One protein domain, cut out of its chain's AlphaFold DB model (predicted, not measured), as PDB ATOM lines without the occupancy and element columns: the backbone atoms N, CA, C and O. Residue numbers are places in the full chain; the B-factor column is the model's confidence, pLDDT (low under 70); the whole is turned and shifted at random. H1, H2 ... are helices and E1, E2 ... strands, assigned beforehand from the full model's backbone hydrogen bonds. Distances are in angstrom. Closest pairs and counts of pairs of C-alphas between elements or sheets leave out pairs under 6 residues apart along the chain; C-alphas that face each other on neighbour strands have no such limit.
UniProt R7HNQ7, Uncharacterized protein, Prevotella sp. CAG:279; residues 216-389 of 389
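What this domain is: This is residues 216 to 389 of the 389 residues of an uncharacterized protein of Prevotella sp. CAG:279 (UniProt R7HNQ7). A strongly twisted wall of five strands, E4 E3 E9 E10 E11, has the small hairpin E1 E2 packed partly face to face with it, the two making an uneven sandwich. Two more short hairpins, E5 E6 and E7 E8, and two tiny helices lie round the wall, and the loop of residues 247 to 263 between E3 and E4 reaches far out. The printed part has 174 residues, in the order E1 E2 H1 E3 E4 E5 E6 H2 E7 E8 E9 E10 E11; the sheets are antiparallel and the class is mostly strand, though under half of the residues are in named elements. It is compact, with a radius of gyration of the C-alphas of 16.9 A and spans of 49 by 47 by 31 A.

How they stand to each other: Start with E1, residues 216 to 219, and E2, residues 222 to 226, a hairpin with N 217 and O 224 at 3.0 A. H1, residues 228 to 233, only grazes the large sheet. Next come E3, residues 237 to 246, which bends by 68 degrees at residue 243, and E4, residues 264 to 272, an edge strand; N 242 and O 268 are at 2.8 A. The hairpin E5, residues 277 to 279, and E6, residues 285 to 288, has N 278 and O 286 at 2.8 A; the closest C-alphas of E2 and E6 are those of Leu 223 and Val 285, 5.5 A. H2, residues 310 to 313, is on the large sheet at the sheet's level, with a height over the sheet of 1.6 A. In the hairpin E7, residues 323 to 326, and E8, residues 329 to 332, N 324 and O 331 are at 2.8 A. Look last at E9, residues 343 to 352, E10, residues 372 to 379, and E11, residues 384 to 388: a meander, each strand the antiparallel neighbour of the one before. Within hydrogen-bond range are N 239 and O 350 across the neighbours E3 and E9, at 2.8 A, N 345 and O 376 across E9 and E10, at 2.8 A, and N 377 and O 386 across E10 and E11, at 2.8 A. In H1 every O i to N i+4 pair is within hydrogen-bond range; H2 is too short for one, and 0 of its 1 O i to N i+3 pair is within range.

Where its parts are: Find C-alpha 216 at (163.556, 92.726, 133.480), where E1 begins. E9 runs 29.4 A from C-alpha 343 at (168.478, 106.997, 120.198); E3 spans 24.3 A, E10 22.7 A and E4 21.0 A. E11 ends at C-alpha 388, (162.699, 98.973, 125.936).

The domain as a whole: The C-alphas farthest apart are those of Asp 220 and Asn 254, 52.7 A. The printed part has no cut, and the links E3 to E4, E6 to H2 and E9 to E10 are long. The mean pLDDT of the printed part is 81.4; among the residues under 70 are 247 to 262 and 355 to 361.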
ATOM      1  N   VAL A 216     164.426  91.577 133.754       92.00
ATOM      2  CA  VAL A 216     163.556  92.726 133.480       92.00
ATOM      3  C   VAL A 216     162.671  92.507 132.264       92.00
ATOM      4  O   VAL A 216     163.050  91.822 131.305       92.00
ATOM      5  N   GLU A 217     161.501  93.126 132.313       92.56
ATOM      6  CA  GLU A 217     160.509  93.188 131.246       92.56
ATOM      7  C   GLU A 217     159.820  94.557 131.270       92.56
ATOM      8  O   GLU A 217     159.769  95.206 132.313       92.56
ATOM      9  N   VAL A 218     159.315  95.015 130.125       90.50
ATOM     10  CA  VAL A 218     158.510  96.239 130.042       90.50
ATOM     11  C   VAL A 218     157.054  95.827 129.871       90.50
ATOM     12  O   VAL A 218     156.708  95.242 128.850       90.50
ATOM     13  N   VAL A 219     156.217  96.118 130.867       88.00
ATOM     14  CA  VAL A 219     154.781  95.799 130.875       88.00
ATOM     15  C   VAL A 219     154.016  97.108 131.027       88.00
ATOM     16  O   VAL A 219     154.289  97.869 131.956       88.00
ATOM     17  N   ASP A 220     153.116  97.407 130.089       85.25
ATOM     18  CA  ASP A 220     152.313  98.642 130.061       85.25
ATOM     19  C   ASP A 220     153.152  99.927 130.197       85.25
ATOM     20  O   ASP A 220     152.816 100.853 130.938       85.25
ATOM     21  N   GLY A 221     154.310  99.959 129.528       83.50
ATOM     22  CA  GLY A 221     155.246 101.088 129.576       83.50
ATOM     23  C   GLY A 221     156.043 101.215 130.881       83.50
ATOM     24  O   GLY A 221     156.806 102.169 131.024       83.50
ATOM     25  N   LYS A 222     155.920 100.266 131.823       90.94
ATOM     26  CA  LYS A 222     156.632 100.246 133.112       90.94
ATOM     27  C   LYS A 222     157.702  99.156 133.139       90.94
ATOM     28  O   LYS A 222     157.497  98.058 132.630       90.94
ATOM     29  N   LEU A 223     158.841  99.433 133.774       92.44
ATOM     30  CA  LEU A 223     159.925  98.460 133.931       92.44
ATOM     31  C   LEU A 223     159.616  97.528 135.105       92.44
ATOM     32  O   LEU A 223     159.672  97.964 136.249       92.44
ATOM     33  N   ARG A 224     159.340  96.252 134.846       92.81
ATOM     34  CA  ARG A 224     159.135  95.221 135.869       92.81
ATOM     35  C   ARG A 224     160.407  94.409 136.082       92.81
ATOM     36  O   ARG A 224     161.051  94.002 135.117       92.81
ATOM     37  N   VAL A 225     160.754  94.147 137.340       92.69
ATOM     38  CA  VAL A 225     161.904  93.329 137.745       92.69
ATOM     39  C   VAL A 225     161.408  92.058 138.431       92.69
ATOM     40  O   VAL A 225     160.860  92.093 139.534       92.69
ATOM     41  N   TYR A 226     161.636  90.913 137.795       90.62
ATOM     42  CA  TYR A 226     161.352  89.603 138.371       90.62
ATOM     43  C   TYR A 226     162.245  89.327 139.581       90.62
ATOM     44  O   TYR A 226     163.418  89.703 139.603       90.62
ATOM     45  N   ASN A 227     161.677  88.656 140.587       90.19
ATOM     46  CA  ASN A 227     162.326  88.307 141.857       90.19
ATOM     47  C   ASN A 227     162.796  89.497 142.712       90.19
ATOM     48  O   ASN A 227     163.434  89.294 143.745       90.19
ATOM     49  N   ALA A 228     162.422  90.736 142.367       87.81
ATOM     50  CA  ALA A 228     162.753  91.923 143.159       87.81
ATOM     51  C   ALA A 228     162.243  91.844 144.609       87.81
ATOM     52  O   ALA A 228     162.906  92.337 145.519       87.81
ATOM     53  N   SER A 229     161.108  91.175 144.838       87.38
ATOM     54  CA  SER A 229     160.513  90.991 146.167       87.38
ATOM     55  C   SER A 229     161.403  90.210 147.136       87.38
ATOM     56  O   SER A 229     161.363  90.475 148.335       87.38
ATOM     57  N   TYR A 230     162.200  89.252 146.645       88.31
ATOM     58  CA  TYR A 230     163.178  88.544 147.476       88.31
ATOM     59  C   TYR A 230     164.204  89.537 148.020       88.31
ATOM     60  O   TYR A 230     164.482  89.567 149.216       88.31
ATOM     61  N   TYR A 231     164.729  90.396 147.149       88.38
ATOM     62  CA  TYR A 231     165.781  91.332 147.510       88.38
ATOM     63  C   TYR A 231     165.284  92.443 148.436       88.38
ATOM     64  O   TYR A 231     165.928  92.715 149.447       88.38
ATOM     65  N   THR A 232     164.120  93.033 148.157       86.31
ATOM     66  CA  THR A 232     163.561  94.101 149.001       86.31
ATOM     67  C   THR A 232     163.189  93.607 150.401       86.31
ATOM     68  O   THR A 232     163.463  94.305 151.374       86.31
ATOM     69  N   LYS A 233     162.643  92.386 150.537       86.50
ATOM     70  CA  LYS A 233     162.343  91.771 151.847       86.50
ATOM     71  C   LYS A 233     163.598  91.453 152.660       86.50
ATOM     72  O   LYS A 233     163.576  91.580 153.877       86.50
ATOM     73  N   ASN A 234     164.688  91.071 151.996       85.00
ATOM     74  CA  ASN A 234     165.968  90.764 152.641       85.00
ATOM     75  C   ASN A 234     166.847  92.013 152.878       85.00
ATOM     76  O   ASN A 234     168.044  91.889 153.136       85.00
ATOM     77  N   GLY A 235     166.278  93.222 152.781       85.81
ATOM     78  CA  GLY A 235     166.998  94.468 153.057       85.81
ATOM     79  C   GLY A 235     168.055  94.818 152.007       85.81
ATOM     80  O   GLY A 235     169.025  95.509 152.315       85.81
ATOM     81  N   TYR A 236     167.901  94.328 150.774       87.88
ATOM     82  CA  TYR A 236     168.709  94.755 149.640       87.88
ATOM     83  C   TYR A 236     168.006  95.850 148.846       87.88
ATOM     84  O   TYR A 236     166.782  95.933 148.748       87.88
ATOM     85  N   TYR A 237     168.829  96.678 148.230       88.56
ATOM     86  CA  TYR A 237     168.465  97.972 147.712       88.56
ATOM     87  C   TYR A 237     168.751  98.017 146.191       88.56
ATOM     88  O   TYR A 237     169.859  97.639 145.803       88.56
ATOM     89  N   PRO A 238     167.807  98.404 145.296       89.88
ATOM     90  CA  PRO A 238     168.079  98.564 143.869       89.88
ATOM     91  C   PRO A 238     169.023  99.731 143.575       89.88
ATOM     92  O   PRO A 238     168.882 100.843 144.088       89.88
ATOM     93  N   PHE A 239     169.937  99.471 142.652       89.94
ATOM     94  CA  PHE A 239     170.858 100.426 142.064       89.94
ATOM     95  C   PHE A 239     170.711 100.385 140.551       89.94
ATOM     96  O   PHE A 239     170.685  99.310 139.945       89.94
ATOM     97  N   VAL A 240     170.639 101.563 139.938       90.50
ATOM     98  CA  VAL A 240     170.573 101.701 138.485       90.50
ATOM     99  C   VAL A 240     171.953 102.055 137.958       90.50
ATOM    100  O   VAL A 240     172.636 102.961 138.441       90.50
ATOM    101  N   PHE A 241     172.352 101.331 136.924       90.88
ATOM    102  CA  PHE A 241     173.612 101.466 136.227       90.88
ATOM    103  C   PHE A 241     173.372 101.969 134.815       90.88
ATOM    104  O   PHE A 241     172.390 101.635 134.158       90.88
ATOM    105  N   ARG A 242     174.326 102.745 134.320       90.44
ATOM    106  CA  ARG A 242     174.348 103.275 132.963       90.44
ATOM    107  C   ARG A 242     175.623 102.832 132.267       90.44
ATOM    108  O   ARG A 242     176.721 103.027 132.802       90.44
ATOM    109  N   PHE A 243     175.494 102.291 131.060       90.62
ATOM    110  CA  PHE A 243     176.648 101.834 130.291       90.62
ATOM    111  C   PHE A 243     177.338 103.017 129.602       90.62
ATOM    112  O   PHE A 243     176.938 103.475 128.526       90.62
ATOM    113  N   THR A 244     178.380 103.556 130.238       87.69
ATOM    114  CA  THR A 244     179.087 104.753 129.756       87.69
ATOM    115  C   THR A 244     180.593 104.526 129.685       87.69
ATOM    116  O   THR A 244     181.119 103.516 130.143       87.69
ATOM    117  N   SER A 245     181.303 105.466 129.058       83.56
ATOM    118  CA  SER A 245     182.761 105.534 129.131       83.56
ATOM    119  C   SER A 245     183.159 106.772 129.927       83.56
ATOM    120  O   SER A 245     182.856 107.899 129.517       83.56
ATOM    121  N   LYS A 246     183.814 106.558 131.073       75.00
ATOM    122  CA  LYS A 246     184.270 107.605 131.993       75.00
ATOM    123  C   LYS A 246     185.798 107.569 132.135       75.00
ATOM    124  O   LYS A 246     186.451 106.555 131.908       75.00
ATOM    125  N   ARG A 247     186.367 108.720 132.493       69.25
ATOM    126  CA  ARG A 247     187.729 108.857 133.028       69.25
ATOM    127  C   ARG A 247     187.579 109.508 134.391       69.25
ATOM    128  O   ARG A 247     187.165 110.672 134.446       69.25
ATOM    129  N   ASN A 248     187.847 108.760 135.454       64.50
ATOM    130  CA  ASN A 248     187.811 109.306 136.805       64.50
ATOM    131  C   ASN A 248     188.996 110.266 136.985       64.50
ATOM    132  O   ASN A 248     190.042 110.096 136.353       64.50
ATOM    133  N   ARG A 249     188.821 111.319 137.786       61.81
ATOM    134  CA  ARG A 249     189.958 112.137 138.228       61.81
ATOM    135  C   ARG A 249     190.674 111.354 139.322       61.81
ATOM    136  O   ARG A 249     190.005 110.819 140.199       61.81
ATOM    137  N   CYS A 250     191.993 111.250 139.232       56.97
ATOM    138  CA  CYS A 250     192.793 110.665 140.295       56.97
ATOM    139  C   CYS A 250     192.819 111.655 141.467       56.97
ATOM    140  O   CYS A 250     193.183 112.815 141.268       56.97
ATOM    141  N   THR A 251     192.383 111.223 142.645       55.16
ATOM    142  CA  THR A 251     192.398 112.001 143.897       55.16
ATOM    143  C   THR A 251     193.332 111.343 144.911       55.16
ATOM    144  O   THR A 251     192.991 111.225 146.082       55.16
ATOM    145  N   LEU A 252     194.475 110.831 144.445       58.06
ATOM    146  CA  LEU A 252     195.532 110.364 145.338       58.06
ATOM    147  C   LEU A 252     196.205 111.582 145.978       58.06
ATOM    148  O   LEU A 252     196.527 112.542 145.277       58.06
ATOM    149  N   GLU A 253     196.425 111.509 147.288       53.03
ATOM    150  CA  GLU A 253     196.991 112.568 148.139       53.03
ATOM    151  C   GLU A 253     198.353 113.083 147.623       53.03
ATOM    152  O   GLU A 253     198.674 114.259 147.757       53.03
ATOM    153  N   ASN A 254     199.086 112.235 146.892       56.66
ATOM    154  CA  ASN A 254     200.421 112.513 146.352       56.66
ATOM    155  C   ASN A 254     200.445 113.202 144.966       56.66
ATOM    156  O   ASN A 254     201.523 113.386 144.403       56.66
ATOM    157  N   TYR A 255     199.298 113.563 144.372       55.88
ATOM    158  CA  TYR A 255     199.242 114.222 143.053       55.88
ATOM    159  C   TYR A 255     198.300 115.443 143.049       55.88
ATOM    160  O   TYR A 255     197.111 115.297 142.739       55.88
ATOM    161  N   PRO A 256     198.810 116.666 143.297       54.84
ATOM    162  CA  PRO A 256     197.981 117.873 143.397       54.84
ATOM    163  C   PRO A 256     197.255 118.250 142.086       54.84
ATOM    164  O   PRO A 256     196.203 118.887 142.119       54.84
ATOM    165  N   ASP A 257     197.727 117.773 140.927       57.59
ATOM    166  CA  ASP A 257     197.220 118.174 139.602       57.59
ATOM    167  C   ASP A 257     195.908 117.500 139.143       57.59
ATOM    168  O   ASP A 257     195.473 117.701 138.006       57.59
ATOM    169  N   ARG A 258     195.251 116.670 139.971       57.34
ATOM    170  CA  ARG A 258     193.993 115.957 139.622       57.34
ATOM    171  C   ARG A 258     194.015 115.348 138.202       57.34
ATOM    172  O   ARG A 258     193.066 115.510 137.417       57.34
ATOM    173  N   LYS A 259     195.106 114.653 137.846       64.69
ATOM    174  CA  LYS A 259     195.286 114.037 136.517       64.69
ATOM    175  C   LYS A 259     194.150 113.049 136.218       64.69
ATOM    176  O   LYS A 259     193.628 112.365 137.102       64.69
ATOM    177  N   ARG A 260     193.709 112.995 134.956       63.78
ATOM    178  CA  ARG A 260     192.648 112.062 134.532       63.78
ATOM    179  C   ARG A 260     193.218 110.647 134.442       63.78
ATOM    180  O   ARG A 260     194.207 110.446 133.749       63.78
ATOM    181  N   GLY A 261     192.556 109.685 135.082       65.56
ATOM    182  CA  GLY A 261     192.887 108.264 134.977       65.56
ATOM    183  C   GLY A 261     192.527 107.657 133.615       65.56
ATOM    184  O   GLY A 261     191.998 108.332 132.719       65.56
ATOM    185  N   ALA A 262     192.799 106.357 133.473       68.75
ATOM    186  CA  ALA A 262     192.521 105.589 132.263       68.75
ATOM    187  C   ALA A 262     191.034 105.638 131.856       68.75
ATOM    188  O   ALA A 262     190.128 105.852 132.669       68.75
ATOM    189  N   LYS A 263     190.778 105.489 130.549       72.75
ATOM    190  CA  LYS A 263     189.416 105.446 129.999       72.75
ATOM    191  C   LYS A 263     188.804 104.081 130.296       72.75
ATOM    192  O   LYS A 263     189.161 103.116 129.636       72.75
ATOM    193  N   ASN A 264     187.813 104.041 131.180       73.69
ATOM    194  CA  ASN A 264     187.092 102.816 131.506       73.69
ATOM    195  C   ASN A 264     185.701 102.869 130.860       73.69
ATOM    196  O   ASN A 264     185.001 103.883 130.943       73.69
ATOM    197  N   LYS A 265     185.325 101.811 130.137       84.00
ATOM    198  CA  LYS A 265     183.990 101.624 129.552       84.00
ATOM    199  C   LYS A 265     183.307 100.505 130.328       84.00
ATOM    200  O   LYS A 265     183.868  99.422 130.419       84.00
ATOM    201  N   GLY A 266     182.123 100.761 130.873       87.56
ATOM    202  CA  GLY A 266     181.428  99.771 131.687       87.56
ATOM    203  C   GLY A 266     180.140 100.288 132.311       87.56
ATOM    204  O   GLY A 266     179.634 101.360 131.961       87.56
ATOM    205  N   TRP A 267     179.612  99.497 133.241       89.62
ATOM    206  CA  TRP A 267     178.443  99.826 134.046       89.62
ATOM    207  C   TRP A 267     178.832 100.768 135.178       89.62
ATOM    208  O   TRP A 267     179.612 100.413 136.057       89.62
ATOM    209  N   HIS A 268     178.285 101.977 135.149       86.75
ATOM    210  CA  HIS A 268     178.505 102.972 136.188       86.75
ATOM    211  C   HIS A 268     177.187 103.258 136.891       86.75
ATOM    212  O   HIS A 268     176.214 103.587 136.214       86.75
ATOM    213  N   VAL A 269     177.167 103.158 138.218       86.75
ATOM    214  CA  VAL A 269     175.999 103.523 139.025       86.75
ATOM    215  C   VAL A 269     175.632 104.994 138.800       86.75
ATOM    216  O   VAL A 269     176.509 105.843 138.587       86.75
ATOM    217  N   ILE A 270     174.332 105.272 138.743       84.12
ATOM    218  CA  ILE A 270     173.778 106.617 138.525       84.12
ATOM    219  C   ILE A 270     172.733 107.019 139.552       84.12
ATOM    220  O   ILE A 270     172.391 108.187 139.609       84.12
ATOM    221  N   GLY A 271     172.215 106.058 140.310       79.81
ATOM    222  CA  GLY A 271     171.159 106.251 141.291       79.81
ATOM    223  C   GLY A 271     170.988 104.980 142.102       79.81
ATOM    224  O   GLY A 271     171.209 103.879 141.586       79.81
ATOM    225  N   GLY A 272     170.630 105.136 143.367       76.00
ATOM    226  CA  GLY A 272     170.428 104.029 144.285       76.00
ATOM    227  C   GLY A 272     169.528 104.405 145.448       76.00
ATOM    228  O   GLY A 272     169.072 105.540 145.580       76.00
ATOM    229  N   LEU A 273     169.233 103.415 146.278       67.44
ATOM    230  CA  LEU A 273     168.305 103.614 147.377       67.44
ATOM    231  C   LEU A 273     168.783 104.558 148.498       67.44
ATOM    232  O   LEU A 273     169.983 104.790 148.641       67.44
ATOM    233  N   PRO A 274     167.828 104.982 149.366       62.72
ATOM    234  CA  PRO A 274     166.371 104.742 149.237       62.72
ATOM    235  C   PRO A 274     165.662 105.722 148.313       62.72
ATOM    236  O   PRO A 274     164.503 105.513 147.963       62.72
ATOM    237  N   ASN A 275     166.371 106.756 147.880       76.00
ATOM    238  CA  ASN A 275     165.728 107.958 147.387       76.00
ATOM    239  C   ASN A 275     165.635 108.010 145.862       76.00
ATOM    240  O   ASN A 275     164.655 108.544 145.351       76.00
ATOM    241  N   ASP A 276     166.584 107.434 145.119       83.25
ATOM    242  CA  ASP A 276     166.646 107.642 143.665       83.25
ATOM    243  C   ASP A 276     165.803 106.635 142.864       83.25
ATOM    244  O   ASP A 276     165.335 106.926 141.761       83.25
ATOM    245  N   VAL A 277     165.607 105.433 143.405       87.62
ATOM    246  CA  VAL A 277     164.918 104.319 142.739       87.62
ATOM    247  C   VAL A 277     164.015 103.651 143.760       87.62
ATOM    248  O   VAL A 277     164.420 103.476 144.897       87.62
ATOM    249  N   LYS A 278     162.806 103.248 143.391       87.62
ATOM    250  CA  LYS A 278     161.904 102.510 144.281       87.62
ATOM    251  C   LYS A 278     161.254 101.371 143.515       87.62
ATOM    252  O   LYS A 278     160.978 101.506 142.330       87.62
ATOM    253  N   ILE A 279     161.025 100.249 144.188       89.44
ATOM    254  CA  ILE A 279     160.245  99.134 143.644       89.44
ATOM    255  C   ILE A 279     158.870  99.174 144.305       89.44
ATOM    256  O   ILE A 279     158.785  99.286 145.530       89.44
ATOM    257  N   ASP A 280     157.807  99.135 143.507       88.62
ATOM    258  CA  ASP A 280     156.440  99.013 144.017       88.62
ATOM    259  C   ASP A 280     156.116  97.567 144.456       88.62
ATOM    260  O   ASP A 280     156.938  96.654 144.357       88.62
ATOM    261  N   SER A 281     154.898  97.330 144.945       85.19
ATOM    262  CA  SER A 281     154.452  95.991 145.359       85.19
ATOM    263  C   SER A 281     154.356  94.976 144.211       85.19
ATOM    264  O   SER A 281     154.376  93.774 144.468       85.19
ATOM    265  N   ASN A 282     154.276  95.433 142.958       85.19
ATOM    266  CA  ASN A 282     154.142  94.599 141.758       85.19
ATOM    267  C   ASN A 282     155.498  94.274 141.101       85.19
ATOM    268  O   ASN A 282     155.557  93.538 140.106       85.19
ATOM    269  N   GLY A 283     156.593  94.792 141.668       87.25
ATOM    270  CA  GLY A 283     157.946  94.632 141.148       87.25
ATOM    271  C   GLY A 283     158.303  95.640 140.055       87.25
ATOM    272  O   GLY A 283     159.311  95.454 139.375       87.25
ATOM    273  N   CYS A 284     157.501  96.687 139.858       91.88
ATOM    274  CA  CYS A 284     157.773  97.745 138.897       91.88
ATOM    275  C   CYS A 284     158.684  98.819 139.496       91.88
ATOM    276  O   CYS A 284     158.566  99.208 140.660       91.88
ATOM    277  N   VAL A 285     159.613  99.298 138.675       91.50
ATOM    278  CA  VAL A 285     160.608 100.304 139.032       91.50
ATOM    279  C   VAL A 285     160.018 101.692 138.838       91.50
ATOM    280  O   VAL A 285     159.519 102.026 137.764       91.50
ATOM    281  N   MET A 286     160.143 102.515 139.869       91.06
ATOM    282  CA  MET A 286     159.879 103.943 139.834       91.06
ATOM    283  C   MET A 286     161.194 104.696 140.029       91.06
ATOM    284  O   MET A 286     161.990 104.370 140.914       91.06
ATOM    285  N   PHE A 287     161.422 105.711 139.210       90.94
ATOM    286  CA  PHE A 287     162.595 106.574 139.261       90.94
ATOM    287  C   PHE A 287     162.243 107.897 139.930       90.94
ATOM    288  O   PHE A 287     161.130 108.403 139.779       90.94
ATOM    289  N   ARG A 288     163.191 108.471 140.664       89.44
ATOM    290  CA  ARG A 288     163.052 109.795 141.273       89.44
ATOM    291  C   ARG A 288     162.821 110.865 140.204       89.44
ATOM    292  O   ARG A 288     163.508 110.890 139.188       89.44
ATOM    293  N   THR A 289     161.865 111.758 140.446       88.06
ATOM    294  CA  THR A 289     161.443 112.784 139.475       88.06
ATOM    295  C   THR A 289     162.381 113.989 139.391       88.06
ATOM    296  O   THR A 289     162.310 114.755 138.429       88.06
ATOM    297  N   SER A 290     163.263 114.175 140.380       85.06
ATOM    298  CA  SER A 290     164.244 115.259 140.369       85.06
ATOM    299  C   SER A 290     165.302 115.045 139.278       85.06
ATOM    300  O   SER A 290     165.547 113.904 138.864       85.06
ATOM    301  N   PRO A 291     165.972 116.120 138.826       83.44
ATOM    302  CA  PRO A 291     167.106 116.020 137.919       83.44
ATOM    303  C   PRO A 291     168.152 115.000 138.387       83.44
ATOM    304  O   PRO A 291     168.421 114.857 139.578       83.44
ATOM    305  N   LEU A 292     168.795 114.331 137.425       82.81
ATOM    306  CA  LEU A 292     169.804 113.292 137.674       82.81
ATOM    307  C   LEU A 292     171.056 113.809 138.417       82.81
ATOM    308  O   LEU A 292     171.850 113.013 138.900       82.81
ATOM    309  N   GLU A 293     171.276 115.127 138.460       77.75
ATOM    310  CA  GLU A 293     172.325 115.751 139.285       77.75
ATOM    311  C   GLU A 293     172.010 115.711 140.776       77.75
ATOM    312  O   GLU A 293     172.940 115.643 141.574       77.75
ATOM    313  N   ASP A 294     170.722 115.709 141.117       78.50
ATOM    314  CA  ASP A 294     170.255 115.699 142.499       78.50
ATOM    315  C   ASP A 294     170.059 114.284 143.038       78.50
ATOM    316  O   ASP A 294     169.826 114.072 144.234       78.50
ATOM    317  N   TRP A 295     170.162 113.297 142.148       77.44
ATOM    318  CA  TRP A 295     170.315 111.912 142.549       77.44
ATOM    319  C   TRP A 295     171.613 111.842 143.356       77.44
ATOM    320  O   TRP A 295     172.611 112.450 142.974       77.44
ATOM    321  N   HIS A 296     171.578 111.161 144.500       70.44
ATOM    322  CA  HIS A 296     172.610 111.177 145.555       70.44
ATOM    323  C   HIS A 296     172.566 112.325 146.586       70.44
ATOM    324  O   HIS A 296     173.295 112.237 147.578       70.44
ATOM    325  N   HIS A 297     171.727 113.362 146.445       68.31
ATOM    326  CA  HIS A 297     171.524 114.326 147.539       68.31
ATOM    327  C   HIS A 297     170.644 113.728 148.650       68.31
ATOM    328  O   HIS A 297     169.547 113.235 148.389       68.31
ATOM    329  N   LEU A 298     171.134 113.800 149.894       62.06
ATOM    330  CA  LEU A 298     170.498 113.282 151.118       62.06
ATOM    331  C   LEU A 298     169.624 114.335 151.838       62.06
ATOM    332  O   LEU A 298     169.447 114.262 153.050       62.06
ATOM    333  N   GLY A 299     169.126 115.347 151.121       59.88
ATOM    334  CA  GLY A 299     168.285 116.404 151.697       59.88
ATOM    335  C   GLY A 299     166.896 115.904 152.118       59.88
ATOM    336  O   GLY A 299     166.392 114.930 151.563       59.88
ATOM    337  N   ASN A 300     166.270 116.602 153.070       57.16
ATOM    338  CA  ASN A 300     164.925 116.320 153.606       57.16
ATOM    339  C   ASN A 300     163.773 116.775 152.681       57.16
ATOM    340  O   ASN A 300     162.631 116.900 153.123       57.16
ATOM    341  N   ASP A 301     164.064 117.050 151.410       64.56
ATOM    342  CA  ASP A 301     163.069 117.528 150.456       64.56
ATOM    343  C   ASP A 301     162.057 116.425 150.117       64.56
ATOM    344  O   ASP A 301     162.363 115.230 150.142       64.56
ATOM    345  N   LEU A 302     160.831 116.821 149.768       70.31
ATOM    346  CA  LEU A 302     159.772 115.892 149.382       70.31
ATOM    347  C   LEU A 302     160.145 115.192 148.058       70.31
ATOM    348  O   LEU A 302     160.000 115.754 146.971       70.31
ATOM    349  N   ILE A 303     160.650 113.959 148.136       79.88
ATOM    350  CA  ILE A 303     161.050 113.170 146.963       79.88
ATOM    351  C   ILE A 303     159.823 112.464 146.374       79.88
ATOM    352  O   ILE A 303     159.154 111.692 147.060       79.88
ATOM    353  N   SER A 304     159.555 112.687 145.085       86.88
ATOM    354  CA  SER A 304     158.531 111.955 144.327       86.88
ATOM    355  C   SER A 304     159.155 110.997 143.310       86.88
ATOM    356  O   SER A 304     160.280 111.199 142.840       86.88
ATOM    357  N   HIS A 305     158.415 109.941 142.962       89.38
ATOM    358  CA  HIS A 305     158.842 108.899 142.026       89.38
ATOM    359  C   HIS A 305     157.824 108.723 140.895       89.38
ATOM    360  O   HIS A 305     156.625 108.885 141.107       89.38
ATOM    361  N   SER A 306     158.299 108.372 139.700       90.69
ATOM    362  CA  SER A 306     157.479 108.124 138.509       90.69
ATOM    363  C   SER A 306     157.995 106.919 137.718       90.69
ATOM    364  O   SER A 306     159.169 106.562 137.795       90.69
ATOM    365  N   TYR A 307     157.114 106.289 136.940       91.19
ATOM    366  CA  TYR A 307     157.453 105.170 136.053       91.19
ATOM    367  C   TYR A 307     158.089 105.616 134.727       91.19
ATOM    368  O   TYR A 307     158.577 104.783 133.966       91.19
ATOM    369  N   GLU A 308     158.074 106.914 134.423       88.69
ATOM    370  CA  GLU A 308     158.481 107.414 133.111       88.69
ATOM    371  C   GLU A 308     159.993 107.307 132.864       88.69
ATOM    372  O   GLU A 308     160.829 107.689 133.690       88.69
ATOM    373  N   ALA A 309     160.358 106.884 131.652       87.19
ATOM    374  CA  ALA A 309     161.750 106.689 131.247       87.19
ATOM    375  C   ALA A 309     162.571 107.996 131.208       87.19
ATOM    376  O   ALA A 309     163.803 107.971 131.289       87.19
ATOM    377  N   LYS A 310     161.905 109.154 131.092       86.81
ATOM    378  CA  LYS A 310     162.563 110.469 131.005       86.81
ATOM    379  C   LYS A 310     163.406 110.800 132.246       86.81
ATOM    380  O   LYS A 310     164.426 111.482 132.135       86.81
ATOM    381  N   TYR A 311     163.025 110.270 133.408       88.00
ATOM    382  CA  TYR A 311     163.689 110.564 134.677       88.00
ATOM    383  C   TYR A 311     165.029 109.832 134.838       88.00
ATOM    384  O   TYR A 311     165.971 110.396 135.384       88.00
ATOM    385  N   VAL A 312     165.177 108.625 134.281       88.06
ATOM    386  CA  VAL A 312     166.435 107.857 134.368       88.06
ATOM    387  C   VAL A 312     167.473 108.271 133.314       88.06
ATOM    388  O   VAL A 312     168.680 108.107 133.510       88.06
ATOM    389  N   VAL A 313     167.027 108.837 132.185       87.25
ATOM    390  CA  VAL A 313     167.927 109.290 131.112       87.25
ATOM    391  C   VAL A 313     168.580 110.643 131.412       87.25
ATOM    392  O   VAL A 313     169.713 110.878 130.983       87.25
ATOM    393  N   GLY A 314     167.918 111.502 132.197       85.19
ATOM    394  CA  GLY A 314     168.436 112.815 132.589       85.19
ATOM    395  C   GLY A 314     168.590 113.770 131.403       85.19
ATOM    396  O   GLY A 314     169.632 114.414 131.259       85.19
ATOM    397  N   ALA A 315     167.596 113.806 130.511       86.12
ATOM    398  CA  ALA A 315     167.597 114.692 129.350       86.12
ATOM    399  C   ALA A 315     167.670 116.171 129.776       86.12
ATOM    400  O   ALA A 315     167.063 116.577 130.764       86.12
ATOM    401  N   LYS A 316     168.432 116.976 129.029       83.56
ATOM    402  CA  LYS A 316     168.620 118.413 129.268       83.56
ATOM    403  C   LYS A 316     168.280 119.230 128.028       83.56
ATOM    404  O   LYS A 316     168.586 118.809 126.913       83.56
ATOM    405  N   GLY A 317     167.777 120.445 128.246       81.06
ATOM    406  CA  GLY A 317     167.313 121.343 127.184       81.06
ATOM    407  C   GLY A 317     165.920 120.967 126.672       81.06
ATOM    408  O   GLY A 317     165.374 119.943 127.072       81.06
ATOM    409  N   SER A 318     165.361 121.794 125.791       77.12
ATOM    410  CA  SER A 318     164.068 121.563 125.142       77.12
ATOM    411  C   SER A 318     164.226 121.421 123.625       77.12
ATOM    412  O   SER A 318     165.212 121.884 123.037       77.12
ATOM    413  N   ASP A 319     163.252 120.754 123.008       76.62
ATOM    414  CA  ASP A 319     163.072 120.661 121.558       76.62
ATOM    415  C   ASP A 319     164.332 120.202 120.802       76.62
ATOM    416  O   ASP A 319     164.978 119.216 121.165       76.62
ATOM    417  N   GLU A 320     164.692 120.889 119.720       72.00
ATOM    418  CA  GLU A 320     165.832 120.562 118.861       72.00
ATOM    419  C   GLU A 320     167.189 120.728 119.563       72.00
ATOM    420  O   GLU A 320     168.209 120.250 119.062       72.00
ATOM    421  N   LYS A 321     167.227 121.375 120.736       80.00
ATOM    422  CA  LYS A 321     168.437 121.528 121.561       80.00
ATOM    423  C   LYS A 321     168.542 120.462 122.655       80.00
ATOM    424  O   LYS A 321     169.517 120.486 123.414       80.00
ATOM    425  N   MET A 322     167.595 119.521 122.733       86.31
ATOM    426  CA  MET A 322     167.613 118.463 123.737       86.31
ATOM    427  C   MET A 322     168.827 117.533 123.566       86.31
ATOM    428  O   MET A 322     169.160 117.053 122.474       86.31
ATOM    429  N   TYR A 323     169.510 117.255 124.675       88.75
ATOM    430  CA  TYR A 323     170.646 116.343 124.715       88.75
ATOM    431  C   TYR A 323     170.653 115.494 125.982       88.75
ATOM    432  O   TYR A 323     170.212 115.912 127.049       88.75
ATOM    433  N   ILE A 324     171.234 114.304 125.871       89.12
ATOM    434  CA  ILE A 324     171.436 113.392 126.989       89.12
ATOM    435  C   ILE A 324     172.910 113.451 127.414       89.12
ATOM    436  O   ILE A 324     173.801 113.208 126.585       89.12
ATOM    437  N   PRO A 325     173.214 113.737 128.693       86.31
ATOM    438  CA  PRO A 325     174.550 113.546 129.235       86.31
ATOM    439  C   PRO A 325     174.861 112.043 129.323       86.31
ATOM    440  O   PRO A 325     174.293 111.305 130.126       86.31
ATOM    441  N   TRP A 326     175.798 111.570 128.499       87.88
ATOM    442  CA  TRP A 326     176.188 110.160 128.427       87.88
ATOM    443  C   TRP A 326     177.686 109.984 128.696       87.88
ATOM    444  O   TRP A 326     178.529 109.928 127.791       87.88
ATOM    445  N   GLY A 327     178.051 109.946 129.980       80.75
ATOM    446  CA  GLY A 327     179.450 109.952 130.413       80.75
ATOM    447  C   GLY A 327     180.107 111.306 130.132       80.75
ATOM    448  O   GLY A 327     179.736 112.308 130.729       80.75
ATOM    449  N   LYS A 328     181.095 111.350 129.228       76.19
ATOM    450  CA  LYS A 328     181.727 112.607 128.766       76.19
ATOM    451  C   LYS A 328     181.115 113.177 127.478       76.19
ATOM    452  O   LYS A 328     181.558 114.232 127.034       76.19
ATOM    453  N   LYS A 329     180.143 112.495 126.861       82.50
ATOM    454  CA  LYS A 329     179.493 112.940 125.619       82.50
ATOM    455  C   LYS A 329     178.149 113.606 125.917       82.50
ATOM    456  O   LYS A 329     177.429 113.160 126.806       82.50
ATOM    457  N   LYS A 330     177.800 114.630 125.136       86.44
ATOM    458  CA  LYS A 330     176.431 115.152 125.031       86.44
ATOM    459  C   LYS A 330     175.814 114.555 123.773       86.44
ATOM    460  O   LYS A 330     176.241 114.888 122.670       86.44
ATOM    461  N   VAL A 331     174.887 113.620 123.938       88.56
ATOM    462  CA  VAL A 331     174.223 112.959 122.811       88.56
ATOM    463  C   VAL A 331     172.990 113.776 122.457       88.56
ATOM    464  O   VAL A 331     172.027 113.771 123.216       88.56
ATOM    465  N   ARG A 332     173.028 114.501 121.337       86.94
ATOM    466  CA  ARG A 332     171.852 115.214 120.820       86.94
ATOM    467  C   ARG A 332     170.833 114.209 120.282       86.94
ATOM    468  O   ARG A 332     171.217 113.228 119.626       86.94
ATOM    469  N   VAL A 333     169.557 114.453 120.574       85.00
ATOM    470  CA  VAL A 333     168.453 113.675 119.985       85.00
ATOM    471  C   VAL A 333     168.088 114.150 118.585       85.00
ATOM    472  O   VAL A 333     167.454 113.410 117.852       85.00
ATOM    473  N   SER A 334     168.529 115.342 118.193       84.44
ATOM    474  CA  SER A 334     168.376 115.912 116.857       84.44
ATOM    475  C   SER A 334     169.673 115.810 116.046       84.44
ATOM    476  O   SER A 334     170.785 115.707 116.587       84.44
ATOM    477  N   SER A 335     169.529 115.818 114.724       80.44
ATOM    478  CA  SER A 335     170.610 116.047 113.774       80.44
ATOM    479  C   SER A 335     170.979 117.537 113.737       80.44
ATOM    480  O   SER A 335     170.259 118.388 114.257       80.44
ATOM    481  N   ASN A 336     172.089 117.883 113.083       76.12
ATOM    482  CA  ASN A 336     172.452 119.291 112.867       76.12
ATOM    483  C   ASN A 336     171.459 120.046 111.956       76.12
ATOM    484  O   ASN A 336     171.537 121.264 111.886       76.12
ATOM    485  N   HIS A 337     170.539 119.332 111.296       75.69
ATOM    486  CA  HIS A 337     169.505 119.870 110.405       75.69
ATOM    487  C   HIS A 337     168.111 119.897 111.070       75.69
ATOM    488  O   HIS A 337     167.105 119.957 110.372       75.69
ATOM    489  N   GLY A 338     168.027 119.772 112.403       73.38
ATOM    490  CA  GLY A 338     166.766 119.848 113.164       73.38
ATOM    491  C   GLY A 338     165.951 118.546 113.225       73.38
ATOM    492  O   GLY A 338     165.040 118.423 114.034       73.38
ATOM    493  N   THR A 339     166.297 117.518 112.443       82.75
ATOM    494  CA  THR A 339     165.551 116.243 112.416       82.75
ATOM    495  C   THR A 339     165.820 115.384 113.654       82.75
ATOM    496  O   THR A 339     166.979 115.098 113.961       82.75
ATOM    497  N   TYR A 340     164.776 114.905 114.333       86.38
ATOM    498  CA  TYR A 340     164.915 113.956 115.441       86.38
ATOM    499  C   TYR A 340     165.424 112.586 114.974       86.38
ATOM    500  O   TYR A 340     165.021 112.065 113.938       86.38
ATOM    501  N   LEU A 341     166.320 111.995 115.760       85.19
ATOM    502  CA  LEU A 341     166.945 110.701 115.519       85.19
ATOM    503  C   LEU A 341     166.552 109.740 116.635       85.19
ATOM    504  O   LEU A 341     166.679 110.076 117.812       85.19
ATOM    505  N   MET A 342     166.187 108.510 116.277       88.62
ATOM    506  CA  MET A 342     166.000 107.457 117.271       88.62
ATOM    507  C   MET A 342     167.322 107.188 118.009       88.62
ATOM    508  O   MET A 342     168.370 106.955 117.394       88.62
ATOM    509  N   ARG A 343     167.296 107.229 119.346       89.12
ATOM    510  CA  ARG A 343     168.478 106.997 120.198       89.12
ATOM    511  C   ARG A 343     168.176 105.944 121.250       89.12
ATOM    512  O   ARG A 343     167.220 106.089 121.996       89.12
ATOM    513  N   ARG A 344     169.033 104.923 121.352       91.50
ATOM    514  CA  ARG A 344     168.952 103.882 122.384       91.50
ATOM    515  C   ARG A 344     170.049 104.060 123.430       91.50
ATOM    516  O   ARG A 344     171.231 104.160 123.100       91.50
ATOM    517  N   PHE A 345     169.645 104.038 124.689       92.31
ATOM    518  CA  PHE A 345     170.481 104.229 125.864       92.31
ATOM    519  C   PHE A 345     170.425 102.979 126.740       92.31
ATOM    520  O   PHE A 345     169.344 102.549 127.119       92.31
ATOM    521  N   ARG A 346     171.581 102.381 127.050       93.12
ATOM    522  CA  ARG A 346     171.660 101.130 127.824       93.12
ATOM    523  C   ARG A 346     171.779 101.396 129.318       93.12
ATOM    524  O   ARG A 346     172.717 102.071 129.765       93.12
ATOM    525  N   PHE A 347     170.871 100.791 130.065       93.50
ATOM    526  CA  PHE A 347     170.806 100.806 131.513       93.50
ATOM    527  C   PHE A 347     170.760  99.384 132.058       93.50
ATOM    528  O   PHE A 347     170.580  98.413 131.327       93.50
ATOM    529  N   ALA A 348     170.971  99.262 133.355       93.38
ATOM    530  CA  ALA A 348     170.742  98.019 134.048       93.38
ATOM    531  C   ALA A 348     170.366  98.274 135.500       93.38
ATOM    532  O   ALA A 348     170.661  99.339 136.039       93.38
ATOM    533  N   ILE A 349     169.732  97.297 136.130       92.19
ATOM    534  CA  ILE A 349     169.373  97.333 137.542       92.19
ATOM    535  C   ILE A 349     169.962  96.120 138.258       92.19
ATOM    536  O   ILE A 349     170.069  95.036 137.684       92.19
ATOM    537  N   GLY A 350     170.375  96.314 139.503       91.56
ATOM    538  CA  GLY A 350     170.850  95.247 140.376       91.56
ATOM    539  C   GLY A 350     170.632  95.599 141.840       91.56
ATOM    540  O   GLY A 350     170.458  96.769 142.169       91.56
ATOM    541  N   PHE A 351     170.638  94.597 142.714       89.94
ATOM    542  CA  PHE A 351     170.413  94.764 144.149       89.94
ATOM    543  C   PHE A 351     171.708  94.559 144.934       89.94
ATOM    544  O   PHE A 351     172.440  93.596 144.702       89.94
ATOM    545  N   ALA A 352     171.979  95.449 145.887       87.06
ATOM    546  CA  ALA A 352     173.104  95.345 146.818       87.06
ATOM    547  C   ALA A 352     172.695  95.776 148.233       87.06
ATOM    548  O   ALA A 352     171.601  96.303 148.435       87.06
ATOM    549  N   LYS A 353     173.553  95.543 149.231       84.44
ATOM    550  CA  LYS A 353     173.345  96.098 150.580       84.44
ATOM    551  C   LYS A 353     173.545  97.619 150.568       84.44
ATOM    552  O   LYS A 353     174.236  98.144 149.696       84.44
ATOM    553  N   SER A 354     172.953  98.312 151.541       71.75
ATOM    554  CA  SER A 354     173.253  99.727 151.786       71.75
ATOM    555  C   SER A 354     174.745  99.889 152.097       71.75
ATOM    556  O   SER A 354     175.287  99.151 152.920       71.75
ATOM    557  N   PHE A 355     175.413 100.823 151.420       63.66
ATOM    558  CA  PHE A 355     176.810 101.172 151.677       63.66
ATOM    559  C   PHE A 355     176.854 102.507 152.417       63.66
ATOM    560  O   PHE A 355     176.226 103.470 151.979       63.66
ATOM    561  N   ASN A 356     177.616 102.573 153.512       53.56
ATOM    562  CA  ASN A 356     177.810 103.792 154.297       53.56
ATOM    563  C   ASN A 356     178.356 104.926 153.408       53.56
ATOM    564  O   ASN A 356     179.535 104.953 153.063       53.56
ATOM    565  N   ASN A 357     177.470 105.852 153.044       49.59
ATOM    566  CA  ASN A 357     177.716 107.205 152.535       49.59
ATOM    567  C   ASN A 357     178.570 107.384 151.262       49.59
ATOM    568  O   ASN A 357     178.824 108.523 150.874       49.59
ATOM    569  N   VAL A 358     178.964 106.319 150.553       53.19
ATOM    570  CA  VAL A 358     179.724 106.432 149.292       53.19
ATOM    571  C   VAL A 358     179.029 105.674 148.159       53.19
ATOM    572  O   VAL A 358     179.450 104.605 147.730       53.19
ATOM    573  N   PHE A 359     177.963 106.261 147.611       56.16
ATOM    574  CA  PHE A 359     177.259 105.728 146.434       56.16
ATOM    575  C   PHE A 359     178.150 105.652 145.177       56.16
ATOM    576  O   PHE A 359     177.883 104.873 144.265       56.16
ATOM    577  N   ALA A 360     179.232 106.437 145.122       57.78
ATOM    578  CA  ALA A 360     180.080 106.613 143.942       57.78
ATOM    579  C   ALA A 360     181.014 105.426 143.609       57.78
ATOM    580  O   ALA A 360     181.684 105.459 142.573       57.78
ATOM    581  N   THR A 361     181.073 104.386 144.449       63.31
ATOM    582  CA  THR A 361     182.018 103.256 144.324       63.31
ATOM    583  C   THR A 361     181.351 101.897 144.093       63.31
ATOM    584  O   THR A 361     182.045 100.889 143.947       63.31
ATOM    585  N   ILE A 362     180.018 101.836 143.992       76.88
ATOM    586  CA  ILE A 362     179.323 100.578 143.696       76.88
ATOM    587  C   ILE A 362     179.592 100.173 142.241       76.88
ATOM    588  O   ILE A 362     179.344 100.921 141.293       76.88
ATOM    589  N   THR A 363     180.092  98.951 142.069       79.94
ATOM    590  CA  THR A 363     180.320  98.311 140.771       79.94
ATOM    591  C   THR A 363     179.501  97.022 140.707       79.94
ATOM    592  O   THR A 363     179.067  96.537 141.755       79.94
ATOM    593  N   PRO A 364     179.299  96.423 139.519       82.81
ATOM    594  CA  PRO A 364     178.585  95.151 139.409       82.81
ATOM    595  C   PRO A 364     179.124  94.023 140.308       82.81
ATOM    596  O   PRO A 364     178.359  93.142 140.676       82.81
ATOM    597  N   ALA A 365     180.403  94.060 140.708       81.12
ATOM    598  CA  ALA A 365     181.001  93.074 141.615       81.12
ATOM    599  C   ALA A 365     180.462  93.146 143.059       81.12
ATOM    600  O   ALA A 365     180.610  92.193 143.816       81.12
ATOM    601  N   HIS A 366     179.843  94.266 143.440       83.50
ATOM    602  CA  HIS A 366     179.263  94.480 144.769       83.50
ATOM    603  C   HIS A 366     177.773  94.110 144.841       83.50
ATOM    604  O   HIS A 366     177.144  94.288 145.885       83.50
ATOM    605  N   LEU A 367     177.187  93.642 143.735       84.44
ATOM    606  CA  LEU A 367     175.787  93.237 143.682       84.44
ATOM    607  C   LEU A 367     175.600  91.837 144.271       84.44
ATOM    608  O   LEU A 367     176.423  90.946 144.077       84.44
ATOM    609  N   VAL A 368     174.481  91.649 144.967       86.88
ATOM    610  CA  VAL A 368     174.014  90.341 145.451       86.88
ATOM    611  C   VAL A 368     173.126  89.664 144.403       86.88
ATOM    612  O   VAL A 368     173.017  88.441 144.363       86.88
ATOM    613  N   SER A 369     172.510  90.447 143.516       87.88
ATOM    614  CA  SER A 369     171.837  89.938 142.320       87.88
ATOM    615  C   SER A 369     172.765  89.940 141.104       87.88
ATOM    616  O   SER A 369     173.752  90.676 141.053       87.88
ATOM    617  N   ASN A 370     172.396  89.201 140.053       89.25
ATOM    618  CA  ASN A 370     172.919  89.500 138.720       89.25
ATOM    619  C   ASN A 370     172.454  90.894 138.264       89.25
ATOM    620  O   ASN A 370     171.538  91.487 138.835       89.25
ATOM    621  N   LEU A 371     173.089  91.415 137.218       90.50
ATOM    622  CA  LEU A 371     172.734  92.692 136.614       90.50
ATOM    623  C   LEU A 371     171.688  92.461 135.508       90.50
ATOM    624  O   LEU A 371     171.955  91.715 134.566       90.50
ATOM    625  N   ALA A 372     170.505  93.070 135.620       92.94
ATOM    626  CA  ALA A 372     169.436  92.953 134.628       92.94
ATOM    627  C   ALA A 372     169.398  94.188 133.722       92.94
ATOM    628  O   ALA A 372     169.145  95.301 134.181       92.94
ATOM    629  N   GLU A 373     169.673  93.995 132.434       93.62
ATOM    630  CA  GLU A 373     169.808  95.081 131.460       93.62
ATOM    631  C   GLU A 373     168.471  95.498 130.842       93.62
ATOM    632  O   GLU A 373     167.666  94.653 130.461       93.62
ATOM    633  N   PHE A 374     168.279  96.806 130.679       93.81
ATOM    634  CA  PHE A 374     167.164  97.402 129.948       93.81
ATOM    635  C   PHE A 374     167.640  98.605 129.129       93.81
ATOM    636  O   PHE A 374     168.736  99.139 129.313       93.81
ATOM    637  N   SER A 375     166.804  99.058 128.210       93.62
ATOM    638  CA  SER A 375     167.087 100.172 127.319       93.62
ATOM    639  C   SER A 375     166.091 101.310 127.544       93.62
ATOM    640  O   SER A 375     164.936 101.090 127.885       93.62
ATOM    641  N   VAL A 376     166.523 102.546 127.314       93.06
ATOM    642  CA  VAL A 376     165.629 103.696 127.131       93.06
ATOM    643  C   VAL A 376     165.794 104.183 125.702       93.06
ATOM    644  O   VAL A 376     166.919 104.412 125.249       93.06
ATOM    645  N   ILE A 377     164.690 104.297 124.976       92.50
ATOM    646  CA  ILE A 377     164.659 104.624 123.554       92.50
ATOM    647  C   ILE A 377     163.944 105.958 123.391       92.50
ATOM    648  O   ILE A 377     162.816 106.116 123.836       92.50
ATOM    649  N   PHE A 378     164.609 106.920 122.760       91.69
ATOM    650  CA  PHE A 378     163.959 108.139 122.298       91.69
ATOM    651  C   PHE A 378     163.274 107.863 120.959       91.69
ATOM    652  O   PHE A 378     163.962 107.487 120.002       91.69
ATOM    653  N   ASP A 379     161.957 108.042 120.905       88.88
ATOM    654  CA  ASP A 379     161.162 107.899 119.688       88.88
ATOM    655  C   ASP A 379     161.030 109.263 118.983       88.88
ATOM    656  O   ASP A 379     160.471 110.204 119.553       88.88
ATOM    657  N   PRO A 380     161.552 109.410 117.750       85.50
ATOM    658  CA  PRO A 380     161.482 110.668 117.015       85.50
ATOM    659  C   PRO A 380     160.057 111.056 116.589       85.50
ATOM    660  O   PRO A 380     159.824 112.238 116.338       85.50
ATOM    661  N   CYS A 381     159.118 110.104 116.503       84.94
ATOM    662  CA  CYS A 381     157.737 110.356 116.089       84.94
ATOM    663  C   CYS A 381     156.912 110.967 117.223       84.94
ATOM    664  O   CYS A 381     156.244 111.978 117.018       84.94
ATOM    665  N   THR A 382     156.994 110.389 118.425       84.94
ATOM    666  CA  THR A 382     156.265 110.894 119.599       84.94
ATOM    667  C   THR A 382     157.047 111.952 120.376       84.94
ATOM    668  O   THR A 382     156.466 112.665 121.185       84.94
ATOM    669  N   LYS A 383     158.357 112.087 120.116       86.56
ATOM    670  CA  LYS A 383     159.301 112.941 120.862       86.56
ATOM    671  C   LYS A 383     159.400 112.579 122.349       86.56
ATOM    672  O   LYS A 383     159.788 113.412 123.168       86.56
ATOM    673  N   GLU A 384     159.104 111.329 122.695       87.50
ATOM    674  CA  GLU A 384     159.116 110.824 124.068       87.50
ATOM    675  C   GLU A 384     160.177 109.741 124.282       87.50
ATOM    676  O   GLU A 384     160.741 109.168 123.344       87.50
ATOM    677  N   PHE A 385     160.475 109.476 125.555       89.62
ATOM    678  CA  PHE A 385     161.362 108.395 125.966       89.62
ATOM    679  C   PHE A 385     160.546 107.194 126.427       89.62
ATOM    680  O   PHE A 385     159.795 107.287 127.395       89.62
ATOM    681  N   HIS A 386     160.798 106.050 125.803       90.44
ATOM    682  CA  HIS A 386     160.154 104.780 126.118       90.44
ATOM    683  C   HIS A 386     161.145 103.808 126.745       90.44
ATOM    684  O   HIS A 386     162.333 103.797 126.405       90.44
ATOM    685  N   LEU A 387     160.661 102.969 127.655       90.56
ATOM    686  CA  LEU A 387     161.422 101.824 128.142       90.56
ATOM    687  C   LEU A 387     161.395 100.721 127.080       90.56
ATOM    688  O   LEU A 387     160.355 100.419 126.505       90.56
ATOM    689  N   GLY A 388     162.545 100.113 126.829       81.56
ATOM    690  CA  GLY A 388     162.699  98.973 125.936       81.56
ATOM    691  C   GLY A 388     163.584  97.908 126.567       81.56
ATOM    692  O   GLY A 388     164.269  98.162 127.559       81.56
ATOM    693  N   LYS A 389     163.596  96.718 125.977       66.12
ATOM    694  CA  LYS A 389     164.572  95.677 126.294       66.12
ATOM    695  C   LYS A 389     165.655  95.684 125.222       66.12
ATOM    696  O   LYS A 389     165.308  95.522 124.031       66.12
TER     697      LYS A 389